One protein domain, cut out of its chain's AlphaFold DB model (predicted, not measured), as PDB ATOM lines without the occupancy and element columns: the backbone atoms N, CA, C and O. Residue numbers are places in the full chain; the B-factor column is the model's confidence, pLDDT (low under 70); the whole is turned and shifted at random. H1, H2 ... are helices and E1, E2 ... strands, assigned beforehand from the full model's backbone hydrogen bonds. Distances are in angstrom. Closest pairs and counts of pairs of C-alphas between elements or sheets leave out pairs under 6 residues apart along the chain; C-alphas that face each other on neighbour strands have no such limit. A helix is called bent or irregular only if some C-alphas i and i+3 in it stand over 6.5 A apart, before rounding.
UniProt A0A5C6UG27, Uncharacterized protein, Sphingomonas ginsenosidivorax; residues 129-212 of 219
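AT A GLANCE: This is residues 129 to 212 of the 219 residues of an uncharacterized protein of Sphingomonas ginsenosidivorax (UniProt A0A5C6UG27). One strongly twisted antiparallel sheet, bent along its two long strands E1 and E4, has a single helix, H1, packed on it near E2, E1 and E6. The hairpin of E4 and E5 reaches away from H1. The 84 printed residues hold six named strands and one named helix, in the order E1 E2 E3 H1 E4 E5 E6, mostly strand in class. The sheet is branched at E4, with neighbour pairs E1 and E2, E1 and E4, E2 and E3, E4 and E5, E4 and E6. The whole is compact, with a radius of gyration of the C-alphas of 12.3 A and spans of 37 by 27 by 23 A.

IN THESE COORDINATES: E1, residues 129 to 141, begins at C-alpha 129 (103.594, 53.669, 82.269), is 28.6 A long and bends by 80 degrees at residue 136. E4, residues 180 to 189, is 26.2 A long and bends by 63 degrees at residue 185. E2 is residues 144 to 149, E3 157 to 159, E5 192 to 196. H1, residues 162 to 171, is 14.1 A long. E6, residues 209 to 211, ends at C-alpha 211 (109.121, 40.820, 95.388).

HOW THE PARTS SIT: E1 pairs with E4 (N 131 and O 184, 2.9 A) and, on its other side, with E2 (N 139 and O 146, 2.9 A). E1, E2 and E3 form a meander, each strand the antiparallel neighbour of the one before; N 147 and O 158 are 2.8 A apart. E5 and E6 lie on one side of E4, E1 on the other, with N 187 and O 194 at 3.0 A and N 181 and O 210 at 2.8 A. H1 is on the sheet; its closest C-alphas to E6 are those of Asp 164 and Val 209, 6.0 A, and to E2 those of His 165 and Pro 145, 6.3 A. In H1 every O i to N i+4 pair is within hydrogen-bond range.

THE WHOLE: The C-alphas of Pro 173 and Tyr 190 are the two farthest apart, 38.1 A. The printed part has no cut. E5 to E6 is the long link, residues 197 to 208. The pLDDT is under 70 at residues 152 to 153, 172 to 177 and 198 to 207.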
ATOM      1  N   THR A 129     104.192  54.425  81.159       89.25
ATOM      2  CA  THR A 129     103.594  53.669  82.269       89.25
ATOM      3  C   THR A 129     104.666  53.076  83.167       89.25
ATOM      4  O   THR A 129     105.722  52.670  82.690       89.25
ATOM      5  N   GLU A 130     104.405  52.993  84.465       88.19
ATOM      6  CA  GLU A 130     105.260  52.260  85.397       88.19
ATOM      7  C   GLU A 130     104.905  50.767  85.361       88.19
ATOM      8  O   GLU A 130     103.735  50.404  85.475       88.19
ATOM      9  N   VAL A 131     105.904  49.912  85.130       87.06
ATOM     10  CA  VAL A 131     105.730  48.466  84.934       87.06
ATOM     11  C   VAL A 131     106.734  47.706  85.796       87.06
ATOM     12  O   VAL A 131     107.893  48.106  85.929       87.06
ATOM     13  N   ALA A 132     106.281  46.592  86.373       87.50
ATOM     14  CA  ALA A 132     107.128  45.654  87.092       87.50
ATOM     15  C   ALA A 132     107.844  44.727  86.101       87.50
ATOM     16  O   ALA A 132     107.200  43.931  85.421       87.50
ATOM     17  N   PHE A 133     109.169  44.810  86.046       87.00
ATOM     18  CA  PHE A 133     109.992  43.941  85.212       87.00
ATOM     19  C   PHE A 133     110.678  42.876  86.056       87.00
ATOM     20  O   PHE A 133     111.386  43.231  87.007       87.00
ATOM     21  N   PRO A 134     110.532  41.586  85.730       86.94
ATOM     22  CA  PRO A 134     111.190  40.552  86.496       86.94
ATOM     23  C   PRO A 134     112.689  40.534  86.201       86.94
ATOM     24  O   PRO A 134     113.144  40.659  85.060       86.94
ATOM     25  N   VAL A 135     113.483  40.400  87.262       86.31
ATOM     26  CA  VAL A 135     114.942  40.397  87.155       86.31
ATOM     27  C   VAL A 135     115.382  39.066  86.552       86.31
ATOM     28  O   VAL A 135     115.013  37.994  87.032       86.31
ATOM     29  N   ARG A 136     116.181  39.115  85.487       83.25
ATOM     30  CA  ARG A 136     116.696  37.927  84.796       83.25
ATOM     31  C   ARG A 136     118.104  37.587  85.259       83.25
ATOM     32  O   ARG A 136     118.389  36.452  85.638       83.25
ATOM     33  N   SER A 137     118.993  38.571  85.261       83.50
ATOM     34  CA  SER A 137     120.363  38.416  85.746       83.50
ATOM     35  C   SER A 137     120.832  39.665  86.474       83.50
ATOM     36  O   SER A 137     120.293  40.752  86.289       83.50
ATOM     37  N   VAL A 138     121.837  39.489  87.323       84.25
ATOM     38  CA  VAL A 138     122.462  40.555  88.103       84.25
ATOM     39  C   VAL A 138     123.963  40.372  87.973       84.25
ATOM     40  O   VAL A 138     124.453  39.240  88.018       84.25
ATOM     41  N   GLY A 139     124.682  41.469  87.777       83.88
ATOM     42  CA  GLY A 139     126.128  41.462  87.634       83.88
ATOM     43  C   GLY A 139     126.756  42.769  88.095       83.88
ATOM     44  O   GLY A 139     126.080  43.722  88.478       83.88
ATOM     45  N   SER A 140     128.083  42.810  88.047       83.75
ATOM     46  CA  SER A 140     128.865  44.007  88.343       83.75
ATOM     47  C   SER A 140     129.921  44.198  87.266       83.75
ATOM     48  O   SER A 140     130.684  43.281  86.959       83.75
ATOM     49  N   ALA A 141     129.940  45.380  86.650       78.88
ATOM     50  CA  ALA A 141     130.914  45.755  85.633       78.88
ATOM     51  C   ALA A 141     131.714  46.953  86.142       78.88
ATOM     52  O   ALA A 141     131.161  48.023  86.382       78.88
ATOM     53  N   LYS A 142     133.032  46.778  86.316       77.50
ATOM     54  CA  LYS A 142     133.941  47.837  86.806       77.50
ATOM     55  C   LYS A 142     133.445  48.493  88.113       77.50
ATOM     56  O   LYS A 142     133.544  49.704  88.280       77.50
ATOM     57  N   GLY A 143     132.873  47.693  89.017       73.00
ATOM     58  CA  GLY A 143     132.337  48.156  90.304       73.00
ATOM     59  C   GLY A 143     130.983  48.871  90.229       73.00
ATOM     60  O   GLY A 143     130.510  49.354  91.251       73.00
ATOM     61  N   SER A 144     130.361  48.939  89.049       79.75
ATOM     62  CA  SER A 144     128.994  49.439  88.876       79.75
ATOM     63  C   SER A 144     128.040  48.251  88.731       79.75
ATOM     64  O   SER A 144     128.193  47.474  87.780       79.75
ATOM     65  N   PRO A 145     127.090  48.063  89.662       83.69
ATOM     66  CA  PRO A 145     126.145  46.967  89.571       83.69
ATOM     67  C   PRO A 145     125.108  47.237  88.481       83.69
ATOM     68  O   PRO A 145     124.659  48.367  88.270       83.69
ATOM     69  N   TYR A 146     124.718  46.172  87.798       85.06
ATOM     70  CA  TYR A 146     123.693  46.195  86.771       85.06
ATOM     71  C   TYR A 146     122.797  44.966  86.896       85.06
ATOM     72  O   TYR A 146     123.195  43.929  87.436       85.06
ATOM     73  N   LEU A 147     121.590  45.074  86.359       85.94
ATOM     74  CA  LEU A 147     120.694  43.948  86.146       85.94
ATOM     75  C   LEU A 147     120.309  43.849  84.675       85.94
ATOM     76  O   LEU A 147     120.368  44.833  83.942       85.94
ATOM     77  N   SER A 148     119.907  42.662  84.247       85.69
ATOM     78  CA  SER A 148     119.055  42.515  83.074       85.69
ATOM     79  C   SER A 148     117.635  42.268  83.554       85.69
ATOM     80  O   SER A 148     117.392  41.459  84.458       85.69
ATOM     81  N   ILE A 149     116.702  42.994  82.958       85.06
ATOM     82  CA  ILE A 149     115.291  42.645  83.022       85.06
ATOM     83  C   ILE A 149     115.033  41.529  82.027       85.06
ATOM     84  O   ILE A 149     115.819  41.306  81.102       85.06
ATOM     85  N   GLY A 150     113.951  40.799  82.222       70.31
ATOM     86  CA  GLY A 150     113.486  39.942  81.162       70.31
ATOM     87  C   GLY A 150     112.014  40.163  80.879       70.31
ATOM     88  O   GLY A 150     111.161  40.092  81.755       70.31
ATOM     89  N   SER A 151     111.759  40.461  79.618       70.56
ATOM     90  CA  SER A 151     110.465  40.412  78.962       70.56
ATOM     91  C   SER A 151     110.725  40.256  77.453       70.56
ATOM     92  O   SER A 151     111.888  40.281  77.026       70.56
ATOM     93  N   ASP A 152     109.685  39.999  76.661       63.31
ATOM     94  CA  ASP A 152     109.807  39.625  75.248       63.31
ATOM     95  C   ASP A 152     110.641  40.631  74.435       63.31
ATOM     96  O   ASP A 152     110.211  41.743  74.137       63.31
ATOM     97  N   GLY A 153     111.856  40.218  74.059       62.38
ATOM     98  CA  GLY A 153     112.770  40.996  73.218       62.38
ATOM     99  C   GLY A 153     113.690  41.977  73.954       62.38
ATOM    100  O   GLY A 153     114.532  42.589  73.306       62.38
ATOM    101  N   GLU A 154     113.603  42.117  75.277       77.25
ATOM    102  CA  GLU A 154     114.413  43.090  76.021       77.25
ATOM    103  C   GLU A 154     115.803  42.539  76.392       77.25
ATOM    104  O   GLU A 154     115.915  41.495  77.044       77.25
ATOM    105  N   SER A 155     116.878  43.223  75.973       72.94
ATOM    106  CA  SER A 155     118.256  42.708  76.105       72.94
ATOM    107  C   SER A 155     119.236  43.580  76.889       72.94
ATOM    108  O   SER A 155     120.316  43.099  77.242       72.94
ATOM    109  N   ASP A 156     118.904  44.843  77.148       76.81
ATOM    110  CA  ASP A 156     119.884  45.795  77.671       76.81
ATOM    111  C   ASP A 156     120.081  45.714  79.193       76.81
ATOM    112  O   ASP A 156     119.172  45.421  79.974       76.81
ATOM    113  N   ALA A 157     121.319  45.987  79.616       80.69
ATOM    114  CA  ALA A 157     121.707  46.028  81.019       80.69
ATOM    115  C   ALA A 157     121.351  47.385  81.645       80.69
ATOM    116  O   ALA A 157     121.746  48.442  81.153       80.69
ATOM    117  N   ILE A 158     120.658  47.349  82.779       83.12
ATOM    118  CA  ILE A 158     120.188  48.525  83.511       83.12
ATOM    119  C   ILE A 158     121.022  48.683  84.778       83.12
ATOM    120  O   ILE A 158     121.107  47.772  85.602       83.12
ATOM    121  N   GLY A 159     121.652  49.847  84.938       80.44
ATOM    122  CA  GLY A 159     122.408  50.176  86.144       80.44
ATOM    123  C   GLY A 159     121.497  50.298  87.367       80.44
ATOM    124  O   GLY A 159     120.439  50.924  87.291       80.44
ATOM    125  N   ILE A 160     121.926  49.732  88.495       80.44
ATOM    126  CA  ILE A 160     121.185  49.762  89.765       80.44
ATOM    127  C   ILE A 160     122.013  50.361  90.895       80.44
ATOM    128  O   ILE A 160     123.199  50.650  90.745       80.44
ATOM    129  N   SER A 161     121.378  50.586  92.045       81.44
ATOM    130  CA  SER A 161     122.096  50.988  93.250       81.44
ATOM    131  C   SER A 161     122.844  49.798  93.874       81.44
ATOM    132  O   SER A 161     122.446  48.644  93.716       81.44
ATOM    133  N   ASN A 162     123.906  50.072  94.641       82.81
ATOM    134  CA  ASN A 162     124.589  49.032  95.425       82.81
ATOM    135  C   ASN A 162     123.637  48.363  96.427       82.81
ATOM    136  O   ASN A 162     123.706  47.160  96.617       82.81
ATOM    137  N   ARG A 163     122.698  49.121  97.007       80.56
ATOM    138  CA  ARG A 163     121.694  48.586  97.935       80.56
ATOM    139  C   ARG A 163     120.789  47.553  97.261       80.56
ATOM    140  O   ARG A 163     120.565  46.489  97.823       80.56
ATOM    141  N   ASP A 164     120.285  47.863  96.068       83.25
ATOM    142  CA  ASP A 164     119.471  46.925  95.284       83.25
ATOM    143  C   ASP A 164     120.290  45.687  94.893       83.25
ATOM    144  O   ASP A 164     119.801  44.559  94.969       83.25
ATOM    145  N   HIS A 165     121.560  45.890  94.528       85.88
ATOM    146  CA  HIS A 165     122.485  44.799  94.246       85.88
ATOM    147  C   HIS A 165     122.711  43.902  95.465       85.88
ATOM    148  O   HIS A 165     122.712  42.692  95.301       85.88
ATOM    149  N   ASP A 166     122.863  44.451  96.670       85.12
ATOM    150  CA  ASP A 166     123.090  43.668  97.888       85.12
ATOM    151  C   ASP A 166     121.856  42.842  98.274       85.12
ATOM    152  O   ASP A 166     121.987  41.681  98.657       85.12
ATOM    153  N   VAL A 167     120.648  43.395  98.098       83.56
ATOM    154  CA  VAL A 167     119.383  42.655  98.278       83.56
ATOM    155  C   VAL A 167     119.310  41.472  97.312       83.56
ATOM    156  O   VAL A 167     118.995  40.349  97.714       83.56
ATOM    157  N   LEU A 168     119.636  41.706  96.039       83.44
ATOM    158  CA  LEU A 168     119.669  40.653  95.030       83.44
ATOM    159  C   LEU A 168     120.800  39.654  95.320       83.44
ATOM    160  O   LEU A 168     120.571  38.454  95.332       83.44
ATOM    161  N   ALA A 169     122.007  40.093  95.656       81.19
ATOM    162  CA  ALA A 169     123.124  39.209  95.982       81.19
ATOM    163  C   ALA A 169     122.821  38.316  97.198       81.19
ATOM    164  O   ALA A 169     123.112  37.121  97.161       81.19
ATOM    165  N   ALA A 170     122.165  38.849  98.232       77.38
ATOM    166  CA  ALA A 170     121.713  38.078  99.391       77.38
ATOM    167  C   ALA A 170     120.637  37.038  99.029       77.38
ATOM    168  O   ALA A 170     120.578  35.965  99.628       77.38
ATOM    169  N   ALA A 171     119.805  37.322  98.023       73.94
ATOM    170  CA  ALA A 171     118.805  36.389  97.508       73.94
ATOM    171  C   ALA A 171     119.365  35.363  96.497       73.94
ATOM    172  O   ALA A 171     118.692  34.370  96.198       73.94
ATOM    173  N   ALA A 172     120.587  35.573  95.985       67.44
ATOM    174  CA  ALA A 172     121.218  34.755  94.945       67.44
ATOM    175  C   ALA A 172     121.334  33.254  95.274       67.44
ATOM    176  O   ALA A 172     121.099  32.452  94.367       67.44
ATOM    177  N   PRO A 173     121.661  32.838  96.516       60.00
ATOM    178  CA  PRO A 173     121.835  31.423  96.844       60.00
ATOM    179  C   PRO A 173     120.531  30.622  96.828       60.00
ATOM    180  O   PRO A 173     120.575  29.397  96.806       60.00
ATOM    181  N   LEU A 174     119.372  31.287  96.881       55.09
ATOM    182  CA  LEU A 174     118.117  30.615  97.202       55.09
ATOM    183  C   LEU A 174     117.191  30.422  96.000       55.09
ATOM    184  O   LEU A 174     116.440  29.449  96.006       55.09
ATOM    185  N   ARG A 175     117.153  31.323  95.002       59.22
ATOM    186  CA  ARG A 175     116.094  31.302  93.966       59.22
ATOM    187  C   ARG A 175     116.514  31.981  92.656       59.22
ATOM    188  O   ARG A 175     116.372  33.195  92.518       59.22
ATOM    189  N   ARG A 176     116.974  31.190  91.678       59.88
ATOM    190  CA  ARG A 176     116.885  31.534  90.246       59.88
ATOM    191  C   ARG A 176     115.727  30.734  89.618       59.88
ATOM    192  O   ARG A 176     115.640  29.547  89.922       59.88
ATOM    193  N   PRO A 177     114.879  31.331  88.759       63.78
ATOM    194  CA  PRO A 177     114.852  32.748  88.388       63.78
ATOM    195  C   PRO A 177     114.522  33.647  89.588       63.78
ATOM    196  O   PRO A 177     113.938  33.202  90.579       63.78
ATOM    197  N   TRP A 178     114.976  34.901  89.537       70.81
ATOM    198  CA  TRP A 178     114.815  35.826  90.653       70.81
ATOM    199  C   TRP A 178     113.329  36.028  90.950       70.81
ATOM    200  O   TRP A 178     112.559  36.380  90.062       70.81
ATOM    201  N   ARG A 179     112.918  35.882  92.215       79.31
ATOM    202  CA  ARG A 179     111.556  36.249  92.658       79.31
ATOM    203  C   ARG A 179     111.389  37.756  92.879       79.31
ATOM    204  O   ARG A 179     110.509  38.177  93.626       79.31
ATOM    205  N   TYR A 180     112.265  38.549  92.277       84.94
ATOM    206  CA  TYR A 180     112.342  39.986  92.454       84.94
ATOM    207  C   TYR A 180     112.131  40.690  91.123       84.94
ATOM    208  O   TYR A 180     112.617  40.243  90.084       84.94
ATOM    209  N   CYS A 181     111.396  41.788  91.192       86.50
ATOM    210  CA  CYS A 181     111.056  42.664  90.093       86.50
ATOM    211  C   CYS A 181     111.623  44.056  90.375       86.50
ATOM    212  O   CYS A 181     111.847  44.427  91.530       86.50
ATOM    213  N   VAL A 182     111.844  44.826  89.317       86.00
ATOM    214  CA  VAL A 182     112.208  46.242  89.382       86.00
ATOM    215  C   VAL A 182     111.094  47.078  88.763       86.00
ATOM    216  O   VAL A 182     110.519  46.692  87.746       86.00
ATOM    217  N   SER A 183     110.765  48.207  89.393       86.06
ATOM    218  CA  SER A 183     109.738  49.118  88.882       86.06
ATOM    219  C   SER A 183     110.414  50.122  87.971       86.06
ATOM    220  O   SER A 183     111.268  50.890  88.421       86.06
ATOM    221  N   LEU A 184     110.077  50.095  86.685       86.19
ATOM    222  CA  LEU A 184     110.647  51.011  85.704       86.19
ATOM    223  C   LEU A 184     109.532  51.682  84.921       86.19
ATOM    224  O   LEU A 184     108.501  51.086  84.609       86.19
ATOM    225  N   ARG A 185     109.771  52.937  84.544       88.12
ATOM    226  CA  ARG A 185     108.926  53.590  83.547       88.12
ATOM    227  C   ARG A 185     109.251  52.981  82.192       88.12
ATOM    228  O   ARG A 185     110.425  52.861  81.844       88.12
ATOM    229  N   ARG A 186     108.213  52.628  81.446       87.75
ATOM    230  CA  ARG A 186     108.254  51.994  80.132       87.75
ATOM    231  C   ARG A 186     107.427  52.816  79.156       87.75
ATOM    232  O   ARG A 186     106.349  53.295  79.501       87.75
ATOM    233  N   GLN A 187     107.916  52.939  77.931       91.00
ATOM    234  CA  GLN A 187     107.136  53.415  76.795       91.00
ATOM    235  C   GLN A 187     107.392  52.472  75.625       91.00
ATOM    236  O   GLN A 187     108.542  52.216  75.269       91.00
ATOM    237  N   ALA A 188     106.312  51.957  75.045       88.44
ATOM    238  CA  ALA A 188     106.356  51.089  73.878       88.44
ATOM    239  C   ALA A 188     105.788  51.839  72.673       88.44
ATOM    240  O   ALA A 188     104.687  52.379  72.752       88.44
ATOM    241  N   SER A 189     106.541  51.892  71.579       87.31
ATOM    242  CA  SER A 189     106.100  52.452  70.303       87.31
ATOM    243  C   SER A 189     106.296  51.389  69.229       87.31
ATOM    244  O   SER A 189     107.431  51.052  68.892       87.31
ATOM    245  N   TYR A 190     105.195  50.827  68.726       85.62
ATOM    246  CA  TYR A 190     105.218  49.641  67.864       85.62
ATOM    247  C   TYR A 190     106.013  48.491  68.519       85.62
ATOM    248  O   TYR A 190     105.654  48.049  69.608       85.62
ATOM    249  N   GLU A 191     107.091  48.030  67.884       83.50
ATOM    250  CA  GLU A 191     107.986  46.973  68.381       83.50
ATOM    251  C   GLU A 191     109.127  47.513  69.263       83.50
ATOM    252  O   GLU A 191     109.843  46.745  69.904       83.50
ATOM    253  N   ALA A 192     109.317  48.835  69.307       85.50
ATOM    254  CA  ALA A 192     110.387  49.457  70.071       85.50
ATOM    255  C   ALA A 192     109.960  49.718  71.516       85.50
ATOM    256  O   ALA A 192     108.888  50.268  71.783       85.50
ATOM    257  N   VAL A 193     110.845  49.402  72.459       87.19
ATOM    258  CA  VAL A 193     110.620  49.641  73.885       87.19
ATOM    259  C   VAL A 193     111.790  50.414  74.462       87.19
ATOM    260  O   VAL A 193     112.948  50.006  74.338       87.19
ATOM    261  N   ARG A 194     111.475  51.519  75.138       87.62
ATOM    262  CA  ARG A 194     112.428  52.241  75.977       87.62
ATOM    263  C   ARG A 194     111.991  52.229  77.426       87.62
ATOM    264  O   ARG A 194     110.798  52.306  77.739       87.62
ATOM    265  N   VAL A 195     112.981  52.189  78.301       87.06
ATOM    266  CA  VAL A 195     112.799  52.312  79.742       87.06
ATOM    267  C   VAL A 195     113.618  53.478  80.265       87.06
ATOM    268  O   VAL A 195     114.669  53.825  79.723       87.06
ATOM    269  N   TRP A 196     113.125  54.116  81.317       86.25
ATOM    270  CA  TRP A 196     113.878  55.162  81.992       86.25
ATOM    271  C   TRP A 196     114.830  54.519  82.985       86.25
ATOM    272  O   TRP A 196     114.459  53.579  83.692       86.25
ATOM    273  N   PHE A 197     116.042  55.060  83.076       77.12
ATOM    274  CA  PHE A 197     116.946  54.689  84.148       77.12
ATOM    275  C   PHE A 197     116.269  54.969  85.495       77.12
ATOM    276  O   PHE A 197     115.666  56.039  85.663       77.12
ATOM    277  N   PRO A 198     116.369  54.040  86.462       69.44
ATOM    278  CA  PRO A 198     115.833  54.271  87.790       69.44
ATOM    279  C   PRO A 198     116.425  55.573  88.355       69.44
ATOM    280  O   PRO A 198     117.623  55.838  88.171       69.44
ATOM    281  N   PRO A 199     115.604  56.432  88.992       56.25
ATOM    282  CA  PRO A 199     116.028  57.754  89.428       56.25
ATOM    283  C   PRO A 199     117.233  57.645  90.367       56.25
ATOM    284  O   PRO A 199     117.115  57.280  91.531       56.25
ATOM    285  N   ARG A 200     118.402  58.000  89.819       55.56
ATOM    286  CA  ARG A 200     119.724  57.985  90.454       55.56
ATOM    287  C   ARG A 200     120.100  56.614  91.032       55.56
ATOM    288  O   ARG A 200     119.945  56.371  92.225       55.56
ATOM    289  N   ALA A 201     120.841  55.841  90.237       47.38
ATOM    290  CA  ALA A 201     121.838  54.863  90.695       47.38
ATOM    291  C   ALA A 201     122.986  55.522  91.515       47.38
ATOM    292  O   ALA A 201     124.169  55.268  91.309       47.38
ATOM    293  N   ARG A 202     122.660  56.445  92.431       48.41
ATOM    294  CA  ARG A 202     123.572  56.930  93.470       48.41
ATOM    295  C   ARG A 202     123.507  55.949  94.635       48.41
ATOM    296  O   ARG A 202     122.481  55.320  94.866       48.41
ATOM    297  N   ARG A 203     124.611  55.861  95.382       47.41
ATOM    298  CA  ARG A 203     124.891  54.917  96.484       47.41
ATOM    299  C   ARG A 203     123.776  54.728  97.540       47.41
ATOM    300  O   ARG A 203     123.878  53.800  98.328       47.41
ATOM    301  N   SER A 204     122.738  55.566  97.563       49.12
ATOM    302  CA  SER A 204     121.662  55.585  98.562       49.12
ATOM    303  C   SER A 204     120.314  56.033  97.962       49.12
ATOM    304  O   SER A 204     119.700  56.987  98.441       49.12
ATOM    305  N   GLY A 205     119.886  55.419  96.857       54.94
ATOM    306  CA  GLY A 205     118.542  55.626  96.304       54.94
ATOM    307  C   GLY A 205     117.449  54.899  97.107       54.94
ATOM    308  O   GLY A 205     117.768  54.008  97.905       54.94
ATOM    309  N   PRO A 206     116.163  55.263  96.923       59.44
ATOM    310  CA  PRO A 206     115.059  54.413  97.361       59.44
ATOM    311  C   PRO A 206     115.185  53.037  96.695       59.44
ATOM    312  O   PRO A 206     115.638  52.937  95.556       59.44
ATOM    313  N   GLN A 207     114.827  51.982  97.425       66.31
ATOM    314  CA  GLN A 207     114.882  50.613  96.921       66.31
ATOM    315  C   GLN A 207     113.947  50.480  95.715       66.31
ATOM    316  O   GLN A 207     112.758  50.774  95.821       66.31
ATOM    317  N   THR A 208     114.492  50.054  94.579       75.94
ATOM    318  CA  THR A 208     113.724  49.876  93.332       75.94
ATOM    319  C   THR A 208     113.340  48.420  93.090       75.94
ATOM    320  O   THR A 208     112.481  48.134  92.256       75.94
ATOM    321  N   VAL A 209     113.956  47.507  93.847       81.69
ATOM    322  CA  VAL A 209     113.761  46.063  93.755       81.69
ATOM    323  C   VAL A 209     112.782  45.577  94.823       81.69
ATOM    324  O   VAL A 209     112.987  45.804  96.014       81.69
ATOM    325  N   PHE A 210     111.746  44.849  94.417       85.75
ATOM    326  CA  PHE A 210     110.697  44.314  95.292       85.75
ATOM    327  C   PHE A 210     110.310  42.891  94.878       85.75
ATOM    328  O   PHE A 210     110.686  42.428  93.805       85.75
ATOM    329  N   ALA A 211     109.590  42.162  95.732       86.06
ATOM    330  CA  ALA A 211     109.121  40.820  95.388       86.06
ATOM    331  C   ALA A 211     108.155  40.878  94.193       86.06
ATOM    332  O   ALA A 211     107.215  41.672  94.198       86.06
ATOM    333  N   CYS A 212     108.371  40.041  93.178       85.69
ATOM    334  CA  CYS A 212     107.535  40.056  91.982       85.69
ATOM    335  C   CYS A 212     106.075  39.713  92.315       85.69
ATOM    336  O   CYS A 212     105.827  38.681  92.954       85.69
TER     337      CYS A 212